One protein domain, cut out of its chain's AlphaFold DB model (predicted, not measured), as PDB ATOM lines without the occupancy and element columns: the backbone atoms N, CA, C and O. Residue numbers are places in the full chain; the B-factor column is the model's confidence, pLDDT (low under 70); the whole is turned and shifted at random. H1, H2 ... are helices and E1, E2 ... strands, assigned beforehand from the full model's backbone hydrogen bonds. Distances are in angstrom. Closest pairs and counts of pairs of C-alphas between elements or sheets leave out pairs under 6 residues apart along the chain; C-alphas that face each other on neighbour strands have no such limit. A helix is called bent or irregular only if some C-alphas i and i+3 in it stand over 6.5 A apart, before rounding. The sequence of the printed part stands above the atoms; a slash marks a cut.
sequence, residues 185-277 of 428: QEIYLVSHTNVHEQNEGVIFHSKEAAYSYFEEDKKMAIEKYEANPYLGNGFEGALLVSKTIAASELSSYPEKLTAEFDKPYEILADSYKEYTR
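This is residues 185 to 277 of the 428 residues of the protein "Relaxase" of Salmonella typhimurium (UniProt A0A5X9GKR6). A strongly twisted sheet of five strands has one long helix, H1, lying over one of its faces and running along its strands E1 and E3. The opposite face is mostly bare, with the short helix H3 beside the strands there, while short H2 sits at one end and residues 227 to 232 stick out at the other. The printed part has 93 residues with three named helices and five named strands, in the order E1 E2 H1 E3 H2 E4 E5 H3; the sheet order is E4 E2 E1 E3 E5, all antiparallel, and the class is mixed. It is compact, with a radius of gyration of the C-alphas of 13.7 A and spans of 47 by 24 by 22 A.

E1, residues 185 to 193, and E2, residues 200 to 204, form a hairpin, with N 190 and O 202 within hydrogen-bond range at 3.0 A. H1, residues 207 to 227, is on the sheet at a height of 8.0 A, over E1 and E3, residues 237 to 246. It runs along the strands, at 7 degrees to E3 on the local plane; the closest C-alphas of H1 and E3 are those of Lys 218 and Ala 238, 5.9 A apart. E2, H1 and E3 make a split strand-helix-strand unit, two strands running the same way with E1 between them in the sheet, and its crossover is right-handed. E1 and E3 are antiparallel at 155 degrees, with N 187 and O 243 at 2.9 A. H2, residues 247 to 252, only grazes the sheet. E4, residues 258 to 260, is an edge strand beside E2, with N 259 and O 201 at 3.0 A. E5, residues 266 to 270, is the other edge strand, beside E3, with N 242 and O 266 at 2.8 A. H3, residues 271 to 277, lies over none of the strands, on the opposite face from H1. H1 and H3 are close but not clearly touching, with C-alphas 218 and 271 6.0 A apart. Every O i to N i+4 pair is within hydrogen-bond range in H1 and H3; H2 has 0 of 2, but 2 of 3 O i to N i+3 pairs.

E1 starts at C-alpha 185 (128.137, 125.929, 180.350) and is 25.1 A long. E2 is 12.7 A, H1 30.2 A and E3 29.0 A long. H2 is irregular, with C-alphas 248 and 251 7.0 A apart. E5 is 11.2 A long, and H3 ends at C-alpha 277 (121.005, 115.346, 150.755).

The two C-alphas farthest apart are those of Tyr 230 and Ser 248, 47.2 A. The printed part has no cut, and no link is long. Mean pLDDT of the printed part is 80.2; residues 193 to 198 and 228 to 235 are under 70.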
ATOM      1  N   GLN A 185     129.298 125.468 181.097       83.56
ATOM      2  CA  GLN A 185     128.137 125.929 180.350       83.56
ATOM      3  C   GLN A 185     128.311 125.590 178.872       83.56
ATOM      4  O   GLN A 185     129.394 125.750 178.310       83.56
ATOM      5  N   GLU A 186     127.242 125.111 178.244       89.38
ATOM      6  CA  GLU A 186     127.208 124.911 176.798       89.38
ATOM      7  C   GLU A 186     126.809 126.222 176.112       89.38
ATOM      8  O   GLU A 186     125.828 126.866 176.491       89.38
ATOM      9  N   ILE A 187     127.592 126.623 175.116       91.75
ATOM     10  CA  ILE A 187     127.308 127.755 174.236       91.75
ATOM     11  C   ILE A 187     127.219 127.269 172.792       91.75
ATOM     12  O   ILE A 187     127.797 126.244 172.426       91.75
ATOM     13  N   TYR A 188     126.511 128.026 171.966       92.06
ATOM     14  CA  TYR A 188     126.211 127.674 170.585       92.06
ATOM     15  C   TYR A 188     126.694 128.770 169.642       92.06
ATOM     16  O   TYR A 188     126.691 129.948 169.999       92.06
ATOM     17  N   LEU A 189     127.088 128.386 168.433       90.25
ATOM     18  CA  LEU A 189     127.516 129.301 167.384       90.25
ATOM     19  C   LEU A 189     126.866 128.897 166.063       90.25
ATOM     20  O   LEU A 189     126.894 127.723 165.694       90.25
ATOM     21  N   VAL A 190     126.296 129.874 165.356       88.56
ATOM     22  CA  VAL A 190     125.789 129.700 163.987       88.56
ATOM     23  C   VAL A 190     126.722 130.423 163.022       88.56
ATOM     24  O   VAL A 190     126.796 131.652 163.058       88.56
ATOM     25  N   SER A 191     127.446 129.677 162.186       85.75
ATOM     26  CA  SER A 191     128.344 130.224 161.160       85.75
ATOM     27  C   SER A 191     127.735 130.131 159.766       85.75
ATOM     28  O   SER A 191     126.987 129.202 159.470       85.75
ATOM     29  N   HIS A 192     128.091 131.082 158.900       76.06
ATOM     30  CA  HIS A 192     127.768 131.067 157.471       76.06
ATOM     31  C   HIS A 192     129.067 130.764 156.727       76.06
ATOM     32  O   HIS A 192     129.972 131.599 156.715       76.06
ATOM     33  N   THR A 193     129.236 129.554 156.191       64.06
ATOM     34  CA  THR A 193     130.511 129.198 155.547       64.06
ATOM     35  C   THR A 193     130.311 128.234 154.388       64.06
ATOM     36  O   THR A 193     129.564 127.263 154.496       64.06
ATOM     37  N   ASN A 194     131.113 128.424 153.338       53.88
ATOM     38  CA  ASN A 194     131.348 127.429 152.288       53.88
ATOM     39  C   ASN A 194     132.460 126.424 152.658       53.88
ATOM     40  O   ASN A 194     132.711 125.479 151.913       53.88
ATOM     41  N   VAL A 195     133.178 126.651 153.766       50.16
ATOM     42  CA  VAL A 195     134.405 125.932 154.135       50.16
ATOM     43  C   VAL A 195     134.396 125.682 155.642       50.16
ATOM     44  O   VAL A 195     134.533 126.617 156.425       50.16
ATOM     45  N   HIS A 196     134.304 124.410 156.043       52.03
ATOM     46  CA  HIS A 196     134.256 123.918 157.435       52.03
ATOM     47  C   HIS A 196     135.493 124.250 158.314       52.03
ATOM     48  O   HIS A 196     135.714 123.608 159.343       52.03
ATOM     49  N   GLU A 197     136.337 125.195 157.899       50.44
ATOM     50  CA  GLU A 197     137.608 125.540 158.539       50.44
ATOM     51  C   GLU A 197     137.574 126.877 159.296       50.44
ATOM     52  O   GLU A 197     138.466 127.108 160.104       50.44
ATOM     53  N   GLN A 198     136.541 127.714 159.117       58.53
ATOM     54  CA  GLN A 198     136.368 128.974 159.855       58.53
ATOM     55  C   GLN A 198     135.028 128.961 160.607       58.53
ATOM     56  O   GLN A 198     133.992 129.266 160.029       58.53
ATOM     57  N   ASN A 199     135.008 128.592 161.895       70.31
ATOM     58  CA  ASN A 199     133.778 128.636 162.711       70.31
ATOM     59  C   ASN A 199     133.577 130.025 163.308       70.31
ATOM     60  O   ASN A 199     133.430 130.167 164.522       70.31
ATOM     61  N   GLU A 200     133.624 131.043 162.455       82.44
ATOM     62  CA  GLU A 200     133.234 132.396 162.820       82.44
ATOM     63  C   GLU A 200     131.723 132.527 162.630       82.44
ATOM     64  O   GLU A 200     131.181 132.222 161.565       82.44
ATOM     65  N   GLY A 201     131.018 132.931 163.679       85.50
ATOM     66  CA  GLY A 201     129.566 132.957 163.654       85.50
ATOM     67  C   GLY A 201     128.955 133.652 164.855       85.50
ATOM     68  O   GLY A 201     129.652 134.115 165.758       85.50
ATOM     69  N   VAL A 202     127.631 133.746 164.850       88.25
ATOM     70  CA  VAL A 202     126.864 134.428 165.897       88.25
ATOM     71  C   VAL A 202     126.713 133.512 167.111       88.25
ATOM     72  O   VAL A 202     126.274 132.371 166.968       88.25
ATOM     73  N   ILE A 203     127.056 134.018 168.298       90.62
ATOM     74  CA  ILE A 203     126.994 133.286 169.570       90.62
ATOM     75  C   ILE A 203     125.598 133.305 170.194       90.62
ATOM     76  O   ILE A 203     124.937 134.341 170.252       90.62
ATOM     77  N   PHE A 204     125.203 132.179 170.781       91.56
ATOM     78  CA  PHE A 204     123.981 132.017 171.562       91.56
ATOM     79  C   PHE A 204     124.255 131.238 172.851       91.56
ATOM     80  O   PHE A 204     125.035 130.287 172.871       91.56
ATOM     81  N   HIS A 205     123.585 131.619 173.939       89.56
ATOM     82  CA  HIS A 205     123.666 130.911 175.228       89.56
ATOM     83  C   HIS A 205     122.501 129.936 175.446       89.56
ATOM     84  O   HIS A 205     122.544 129.126 176.365       89.56
ATOM     85  N   SER A 206     121.465 130.008 174.605       89.62
ATOM     86  CA  SER A 206     120.330 129.080 174.583       89.62
ATOM     87  C   SER A 206     120.339 128.288 173.285       89.62
ATOM     88  O   SER A 206     120.499 128.848 172.195       89.62
ATOM     89  N   LYS A 207     120.103 126.982 173.418       90.06
ATOM     90  CA  LYS A 207     119.977 126.059 172.293       90.06
ATOM     91  C   LYS A 207     118.820 126.471 171.391       90.06
ATOM     92  O   LYS A 207     118.974 126.558 170.181       90.06
ATOM     93  N   GLU A 208     117.670 126.774 171.983       91.00
ATOM     94  CA  GLU A 208     116.446 127.144 171.274       91.00
ATOM     95  C   GLU A 208     116.641 128.412 170.435       91.00
ATOM     96  O   GLU A 208     116.222 128.453 169.278       91.00
ATOM     97  N   ALA A 209     117.319 129.423 170.988       89.88
ATOM     98  CA  ALA A 209     117.634 130.653 170.265       89.88
ATOM     99  C   ALA A 209     118.579 130.397 169.079       89.88
ATOM    100  O   ALA A 209     118.354 130.931 167.991       89.88
ATOM    101  N   ALA A 210     119.588 129.540 169.271       90.31
ATOM    102  CA  ALA A 210     120.529 129.162 168.220       90.31
ATOM    103  C   ALA A 210     119.837 128.410 167.071       90.31
ATOM    104  O   ALA A 210     120.031 128.755 165.908       90.31
ATOM    105  N   TYR A 211     118.978 127.432 167.389       91.50
ATOM    106  CA  TYR A 211     118.199 126.701 166.384       91.50
ATOM    107  C   TYR A 211     117.215 127.606 165.643       91.50
ATOM    108  O   TYR A 211     117.099 127.502 164.428       91.50
ATOM    109  N   SER A 212     116.533 128.518 166.343       91.88
ATOM    110  CA  SER A 212     115.619 129.463 165.694       91.88
ATOM    111  C   SER A 212     116.346 130.331 164.665       91.88
ATOM    112  O   SER A 212     115.849 130.505 163.556       91.88
ATOM    113  N   TYR A 213     117.528 130.848 165.015       89.31
ATOM    114  CA  TYR A 213     118.342 131.643 164.096       89.31
ATOM    115  C   TYR A 213     118.874 130.799 162.927       89.31
ATOM    116  O   TYR A 213     118.814 131.228 161.777       89.31
ATOM    117  N   PHE A 214     119.341 129.579 163.205       89.44
ATOM    118  CA  PHE A 214     119.799 128.635 162.185       89.44
ATOM    119  C   PHE A 214     118.706 128.299 161.160       89.44
ATOM    120  O   PHE A 214     118.977 128.292 159.965       89.44
ATOM    121  N   GLU A 215     117.469 128.045 161.598       88.12
ATOM    122  CA  GLU A 215     116.353 127.727 160.698       88.12
ATOM    123  C   GLU A 215     115.967 128.912 159.799       88.12
ATOM    124  O   GLU A 215     115.716 128.730 158.604       88.12
ATOM    125  N   GLU A 216     115.945 130.132 160.348       87.94
ATOM    126  CA  GLU A 216     115.701 131.351 159.566       87.94
ATOM    127  C   GLU A 216     116.790 131.569 158.513       87.94
ATOM    128  O   GLU A 216     116.487 131.840 157.345       87.94
ATOM    129  N   ASP A 217     118.053 131.406 158.905       84.38
ATOM    130  CA  ASP A 217     119.172 131.595 157.997       84.38
ATOM    131  C   ASP A 217     119.244 130.507 156.921       84.38
ATOM    132  O   ASP A 217     119.381 130.821 155.738       84.38
ATOM    133  N   LYS A 218     119.026 129.241 157.300       86.00
ATOM    134  CA  LYS A 218     118.883 128.115 156.370       86.00
ATOM    135  C   LYS A 218     117.845 128.428 155.300       86.00
ATOM    136  O   LYS A 218     118.123 128.283 154.111       86.00
ATOM    137  N   LYS A 219     116.657 128.888 155.698       84.25
ATOM    138  CA  LYS A 219     115.593 129.242 154.752       84.25
ATOM    139  C   LYS A 219     116.030 130.357 153.797       84.25
ATOM    140  O   LYS A 219     115.836 130.238 152.590       84.25
ATOM    141  N   MET A 220     116.649 131.416 154.319       82.38
ATOM    142  CA  MET A 220     117.140 132.527 153.502       82.38
ATOM    143  C   MET A 220     118.246 132.087 152.526       82.38
ATOM    144  O   MET A 220     118.272 132.545 151.381       82.38
ATOM    145  N   ALA A 221     119.160 131.218 152.959       79.19
ATOM    146  CA  ALA A 221     120.217 130.657 152.122       79.19
ATOM    147  C   ALA A 221     119.639 129.834 150.960       79.19
ATOM    148  O   ALA A 221     120.066 129.996 149.815       79.19
ATOM    149  N   ILE A 222     118.618 129.015 151.237       78.69
ATOM    150  CA  ILE A 222     117.902 128.221 150.227       78.69
ATOM    151  C   ILE A 222     117.232 129.134 149.201       78.69
ATOM    152  O   ILE A 222     117.502 129.002 148.009       78.69
ATOM    153  N   GLU A 223     116.441 130.113 149.646       80.94
ATOM    154  CA  GLU A 223     115.749 131.050 148.750       80.94
ATOM    155  C   GLU A 223     116.731 131.810 147.841       80.94
ATOM    156  O   GLU A 223     116.484 131.976 146.644       80.94
ATOM    157  N   LYS A 224     117.878 132.243 148.382       77.81
ATOM    158  CA  LYS A 224     118.931 132.915 147.601       77.81
ATOM    159  C   LYS A 224     119.550 131.994 146.551       77.81
ATOM    160  O   LYS A 224     119.778 132.441 145.424       77.81
ATOM    161  N   TYR A 225     119.835 130.747 146.917       75.25
ATOM    162  CA  TYR A 225     120.430 129.765 146.014       75.25
ATOM    163  C   TYR A 225     119.468 129.382 144.885       75.25
ATOM    164  O   TYR A 225     119.842 129.417 143.713       75.25
ATOM    165  N   GLU A 226     118.207 129.096 145.214       73.81
ATOM    166  CA  GLU A 226     117.178 128.732 144.235       73.81
ATOM    167  C   GLU A 226     116.819 129.886 143.290       73.81
ATOM    168  O   GLU A 226     116.537 129.654 142.114       73.81
ATOM    169  N   ALA A 227     116.887 131.136 143.760       75.62
ATOM    170  CA  ALA A 227     116.686 132.308 142.911       75.62
ATOM    171  C   ALA A 227     117.826 132.528 141.899       75.62
ATOM    172  O   ALA A 227     117.609 133.173 140.872       75.62
ATOM    173  N   ASN A 228     119.036 132.026 142.176       69.31
ATOM    174  CA  ASN A 228     120.246 132.325 141.406       69.31
ATOM    175  C   ASN A 228     121.206 131.118 141.251       69.31
ATOM    176  O   ASN A 228     122.388 131.211 141.601       69.31
ATOM    177  N   PRO A 229     120.770 130.003 140.636       59.12
ATOM    178  CA  PRO A 229     121.574 128.779 140.534       59.12
ATOM    179  C   PRO A 229     122.834 128.916 139.653       59.12
ATOM    180  O   PRO A 229     123.739 128.090 139.723       59.12
ATOM    181  N   TYR A 230     122.930 129.963 138.827       55.94
ATOM    182  CA  TYR A 230     124.030 130.171 137.872       55.94
ATOM    183  C   TYR A 230     125.216 130.977 138.426       55.94
ATOM    184  O   TYR A 230     126.183 131.214 137.703       55.94
ATOM    185  N   LEU A 231     125.158 131.426 139.685       54.66
ATOM    186  CA  LEU A 231     126.148 132.348 140.260       54.66
ATOM    187  C   LEU A 231     127.455 131.680 140.728       54.66
ATOM    188  O   LEU A 231     128.327 132.367 141.242       54.66
ATOM    189  N   GLY A 232     127.635 130.371 140.512       48.94
ATOM    190  CA  GLY A 232     128.928 129.681 140.655       48.94
ATOM    191  C   GLY A 232     129.497 129.575 142.077       48.94
ATOM    192  O   GLY A 232     130.503 128.901 142.265       48.94
ATOM    193  N   ASN A 233     128.850 130.186 143.074       52.62
ATOM    194  CA  ASN A 233     129.328 130.233 144.460       52.62
ATOM    195  C   ASN A 233     128.858 129.053 145.335       52.62
ATOM    196  O   ASN A 233     129.191 129.017 146.516       52.62
ATOM    197  N   GLY A 234     128.135 128.077 144.771       60.94
ATOM    198  CA  GLY A 234     127.584 126.946 145.526       60.94
ATOM    199  C   GLY A 234     126.463 127.354 146.493       60.94
ATOM    200  O   GLY A 234     126.052 128.513 146.540       60.94
ATOM    201  N   PHE A 235     125.925 126.380 147.229       69.69
ATOM    202  CA  PHE A 235     124.984 126.635 148.321       69.69
ATOM    203  C   PHE A 235     125.772 127.094 149.556       69.69
ATOM    204  O   PHE A 235     126.504 126.297 150.141       69.69
ATOM    205  N   GLU A 236     125.645 128.369 149.930       73.31
ATOM    206  CA  GLU A 236     126.261 128.918 151.142       73.31
ATOM    207  C   GLU A 236     125.420 128.540 152.358       73.31
ATOM    208  O   GLU A 236     124.388 129.146 152.635       73.31
ATOM    209  N   GLY A 237     125.828 127.461 153.026       77.25
ATOM    210  CA  GLY A 237     125.106 126.901 154.160       77.25
ATOM    211  C   GLY A 237     125.415 127.602 155.486       77.25
ATOM    212  O   GLY A 237     126.503 128.130 155.715       77.25
ATOM    213  N   ALA A 238     124.453 127.519 156.395       85.44
ATOM    214  CA  ALA A 238     124.629 127.683 157.828       85.44
ATOM    215  C   ALA A 238     125.134 126.389 158.494       85.44
ATOM    216  O   ALA A 238     124.699 125.285 158.134       85.44
ATOM    217  N   LEU A 239     125.980 126.524 159.514       87.88
ATOM    218  CA  LEU A 239     126.426 125.448 160.400       87.88
ATOM    219  C   LEU A 239     126.131 125.844 161.850       87.88
ATOM    220  O   LEU A 239     126.508 126.931 162.282       87.88
ATOM    221  N   LEU A 240     125.478 124.964 162.606       90.25
ATOM    222  CA  LEU A 240     125.258 125.130 164.042       90.25
ATOM    223  C   LEU A 240     126.227 124.230 164.801       90.25
ATOM    224  O   LEU A 240     126.199 123.005 164.645       90.25
ATOM    225  N   VAL A 241     127.048 124.829 165.655       90.62
ATOM    226  CA  VAL A 241     128.012 124.118 166.497       90.62
ATOM    227  C   VAL A 241     127.803 124.442 167.974       90.62
ATOM    228  O   VAL A 241     127.328 125.529 168.309       90.62
ATOM    229  N   SER A 242     128.174 123.522 168.864       91.50
ATOM    230  CA  SER A 242     128.227 123.771 170.306       91.50
ATOM    231  C   SER A 242     129.621 123.580 170.884       91.50
ATOM    232  O   SER A 242     130.455 122.830 170.369       91.50
ATOM    233  N   LYS A 243     129.884 124.307 171.969       89.94
ATOM    234  CA  LYS A 243     131.124 124.228 172.730       89.94
ATOM    235  C   LYS A 243     130.810 124.330 174.213       89.94
ATOM    236  O   LYS A 243     130.068 125.208 174.646       89.94
ATOM    237  N   THR A 244     131.420 123.449 174.992       89.75
ATOM    238  CA  THR A 244     131.357 123.507 176.450       89.75
ATOM    239  C   THR A 244     132.503 124.368 176.957       89.75
ATOM    240  O   THR A 244     133.666 124.028 176.743       89.75
ATOM    241  N   ILE A 245     132.178 125.467 177.629       86.38
ATOM    242  CA  ILE A 245     133.142 126.400 178.222       86.38
ATOM    243  C   ILE A 245     132.982 126.443 179.741       86.38
ATOM    244  O   ILE A 245     131.951 126.029 180.279       86.38
ATOM    245  N   ALA A 246     133.985 126.953 180.447       85.62
ATOM    246  CA  ALA A 246     133.816 127.291 181.854       85.62
ATOM    247  C   ALA A 246     132.935 128.546 181.995       85.62
ATOM    248  O   ALA A 246     133.012 129.466 181.182       85.62
ATOM    249  N   ALA A 247     132.114 128.631 183.042       78.25
ATOM    250  CA  ALA A 247     131.250 129.790 183.293       78.25
ATOM    251  C   ALA A 247     132.047 131.102 183.454       78.25
ATOM    252  O   ALA A 247     131.548 132.182 183.135       78.25
ATOM    253  N   SER A 248     133.305 131.011 183.894       78.44
ATOM    254  CA  SER A 248     134.274 132.113 183.945       78.44
ATOM    255  C   SER A 248     134.588 132.693 182.555       78.44
ATOM    256  O   SER A 248     134.806 133.898 182.419       78.44
ATOM    257  N   GLU A 249     134.543 131.864 181.511       80.94
ATOM    258  CA  GLU A 249     134.843 132.226 180.124       80.94
ATOM    259  C   GLU A 249     133.625 132.765 179.360       80.94
ATOM    260  O   GLU A 249     133.778 133.273 178.250       80.94
ATOM    261  N   LEU A 250     132.418 132.723 179.944       82.00
ATOM    262  CA  LEU A 250     131.184 133.169 179.283       82.00
ATOM    263  C   LEU A 250     131.252 134.638 178.839       82.00
ATOM    264  O   LEU A 250     130.727 135.007 177.791       82.00
ATOM    265  N   SER A 251     131.949 135.475 179.612       80.25
ATOM    266  CA  SER A 251     132.156 136.893 179.285       80.25
ATOM    267  C   SER A 251     132.955 137.121 177.994       80.25
ATOM    268  O   SER A 251     132.794 138.164 177.360       80.25
ATOM    269  N   SER A 252     133.760 136.141 177.574       80.88
ATOM    270  CA  SER A 252     134.514 136.164 176.315       80.88
ATOM    271  C   SER A 252     133.642 135.854 175.094       80.88
ATOM    272  O   SER A 252     134.051 136.153 173.974       80.88
ATOM    273  N   TYR A 253     132.443 135.297 175.297       82.81
ATOM    274  CA  TYR A 253     131.497 134.914 174.243       82.81
ATOM    275  C   TYR A 253     130.151 135.618 174.449       82.81
ATOM    276  O   TYR A 253     129.174 134.994 174.873       82.81
ATOM    277  N   PRO A 254     130.074 136.933 174.196       82.25
ATOM    278  CA  PRO A 254     128.846 137.683 174.408       82.25
ATOM    279  C   PRO A 254     127.734 137.254 173.437       82.25
ATOM    280  O   PRO A 254     127.967 137.026 172.251       82.25
ATOM    281  N   GLU A 255     126.507 137.159 173.954       86.12
ATOM    282  CA  GLU A 255     125.333 136.714 173.196       86.12
ATOM    283  C   GLU A 255     125.053 137.636 171.991       86.12
ATOM    284  O   GLU A 255     125.115 138.863 172.105       86.12
ATOM    285  N   LYS A 256     124.700 137.042 170.845       82.69
ATOM    286  CA  LYS A 256     124.366 137.709 169.570       82.69
ATOM    287  C   LYS A 256     125.495 138.534 168.951       82.69
ATOM    288  O   LYS A 256     125.238 139.379 168.093       82.69
ATOM    289  N   LEU A 257     126.737 138.289 169.354       85.19
ATOM    290  CA  LEU A 257     127.920 138.840 168.704       85.19
ATOM    291  C   LEU A 257     128.670 137.752 167.940       85.19
ATOM    292  O   LEU A 257     128.521 136.562 168.213       85.19
ATOM    293  N   THR A 258     129.451 138.183 166.954       83.50
ATOM    294  CA  THR A 258     130.311 137.307 166.164       83.50
ATOM    295  C   THR A 258     131.566 136.951 166.948       83.50
ATOM    296  O   THR A 258     132.259 137.842 167.446       83.50
ATOM    297  N   ALA A 259     131.861 135.661 167.045       83.31
ATOM    298  CA  ALA A 259     133.100 135.139 167.609       83.31
ATOM    299  C   ALA A 259     133.531 133.883 166.844       83.31
ATOM    300  O   ALA A 259     132.785 133.379 166.006       83.31
ATOM    301  N   GLU A 260     134.726 133.378 167.140       84.69
ATOM    302  CA  GLU A 260     135.266 132.160 166.537       84.69
ATOM    303  C   GLU A 260     135.335 131.028 167.567       84.69
ATOM    304  O   GLU A 260     135.769 131.223 168.706       84.69
ATOM    305  N   PHE A 261     134.906 129.827 167.170       85.50
ATOM    306  CA  PHE A 261     135.100 128.615 167.965       85.50
ATOM    307  C   PHE A 261     136.352 127.853 167.532       85.50
ATOM    308  O   PHE A 261     136.357 127.138 166.526       85.50
ATOM    309  N   ASP A 262     137.381 127.906 168.378       80.19
ATOM    310  CA  ASP A 262     138.504 126.972 168.308       80.19
ATOM    311  C   ASP A 262     138.063 125.551 168.674       80.19
ATOM    312  O   ASP A 262     137.298 125.354 169.630       80.19
ATOM    313  N   LYS A 263     138.601 124.553 167.958       77.62
ATOM    314  CA  LYS A 263     138.408 123.127 168.269       77.62
ATOM    315  C   LYS A 263     138.887 122.815 169.701       77.62
ATOM    316  O   LYS A 263     139.935 123.318 170.102       77.62
ATOM    317  N   PRO A 264     138.200 121.930 170.449       82.38
ATOM    318  CA  PRO A 264     137.081 121.092 170.013       82.38
ATOM    319  C   PRO A 264     135.708 121.774 170.163       82.38
ATOM    320  O   PRO A 264     135.434 122.433 171.162       82.38
ATOM    321  N   TYR A 265     134.840 121.550 169.177       86.38
ATOM    322  CA  TYR A 265     133.411 121.879 169.173       86.38
ATOM    323  C   TYR A 265     132.646 120.716 168.519       86.38
ATOM    324  O   TYR A 265     133.235 119.929 167.770       86.38
ATOM    325  N   GLU A 266     131.351 120.601 168.796       86.62
ATOM    326  CA  GLU A 266     130.457 119.590 168.221       86.62
ATOM    327  C   GLU A 266     129.567 120.219 167.143       86.62
ATOM    328  O   GLU A 266     129.089 121.335 167.312       86.62
ATOM    329  N   ILE A 267     129.348 119.527 166.018       88.19
ATOM    330  CA  ILE A 267     128.413 119.976 164.974       88.19
ATOM    331  C   ILE A 267     127.027 119.436 165.313       88.19
ATOM    332  O   ILE A 267     126.829 118.223 165.330       88.19
ATOM    333  N   LEU A 268     126.072 120.336 165.537       88.62
ATOM    334  CA  LEU A 268     124.695 119.993 165.879       88.62
ATOM    335  C   LEU A 268     123.755 119.998 164.670       88.62
ATOM    336  O   LEU A 268     122.819 119.202 164.633       88.62
ATOM    337  N   ALA A 269     123.978 120.893 163.703       87.25
ATOM    338  CA  ALA A 269     123.209 120.952 162.460       87.25
ATOM    339  C   ALA A 269     124.060 121.514 161.315       87.25
ATOM    340  O   ALA A 269     124.945 122.343 161.531       87.25
ATOM    341  N   ASP A 270     123.796 121.052 160.095       86.44
ATOM    342  CA  ASP A 270     124.563 121.390 158.893       86.44
ATOM    343  C   ASP A 270     123.585 121.557 157.737       86.44
ATOM    344  O   ASP A 270     123.145 120.583 157.122       86.44
ATOM    345  N   SER A 271     123.223 122.807 157.458       83.94
ATOM    346  CA  SER A 271     122.208 123.097 156.449       83.94
ATOM    347  C   SER A 271     122.656 122.711 155.043       83.94
ATOM    348  O   SER A 271     121.803 122.370 154.232       83.94
ATOM    349  N   TYR A 272     123.965 122.713 154.745       79.00
ATOM    350  CA  TYR A 272     124.470 122.247 153.456       79.00
ATOM    351  C   TYR A 272     124.148 120.773 153.296       79.00
ATOM    352  O   TYR A 272     123.484 120.400 152.335       79.00
ATOM    353  N   LYS A 273     124.540 119.942 154.268       77.88
ATOM    354  CA  LYS A 273     124.237 118.507 154.220       77.88
ATOM    355  C   LYS A 273     122.742 118.231 154.252       77.88
ATOM    356  O   LYS A 273     122.302 117.342 153.535       77.88
ATOM    357  N   GLU A 274     121.974 118.952 155.063       79.94
ATOM    358  CA  GLU A 274     120.518 118.800 155.105       79.94
ATOM    359  C   GLU A 274     119.905 119.127 153.741       79.94
ATOM    360  O   GLU A 274     119.189 118.308 153.172       79.94
ATOM    361  N   TYR A 275     120.227 120.286 153.172       75.50
ATOM    362  CA  TYR A 275     119.629 120.759 151.932       75.50
ATOM    363  C   TYR A 275     120.044 119.928 150.716       75.50
ATOM    364  O   TYR A 275     119.194 119.589 149.887       75.50
ATOM    365  N   THR A 276     121.331 119.582 150.600       72.94
ATOM    366  CA  THR A 276     121.853 118.869 149.428       72.94
ATOM    367  C   THR A 276     121.493 117.391 149.428       72.94
ATOM    368  O   THR A 276     121.261 116.845 148.349       72.94
ATOM    369  N   ARG A 277     121.386 116.761 150.608       76.19
ATOM    370  CA  ARG A 277     121.005 115.346 150.755       76.19
ATOM    371  C   ARG A 277     119.503 115.123 150.866       76.19
ATOM    372  O   ARG A 277     119.075 113.972 150.831       76.19
TER     373      ARG A 277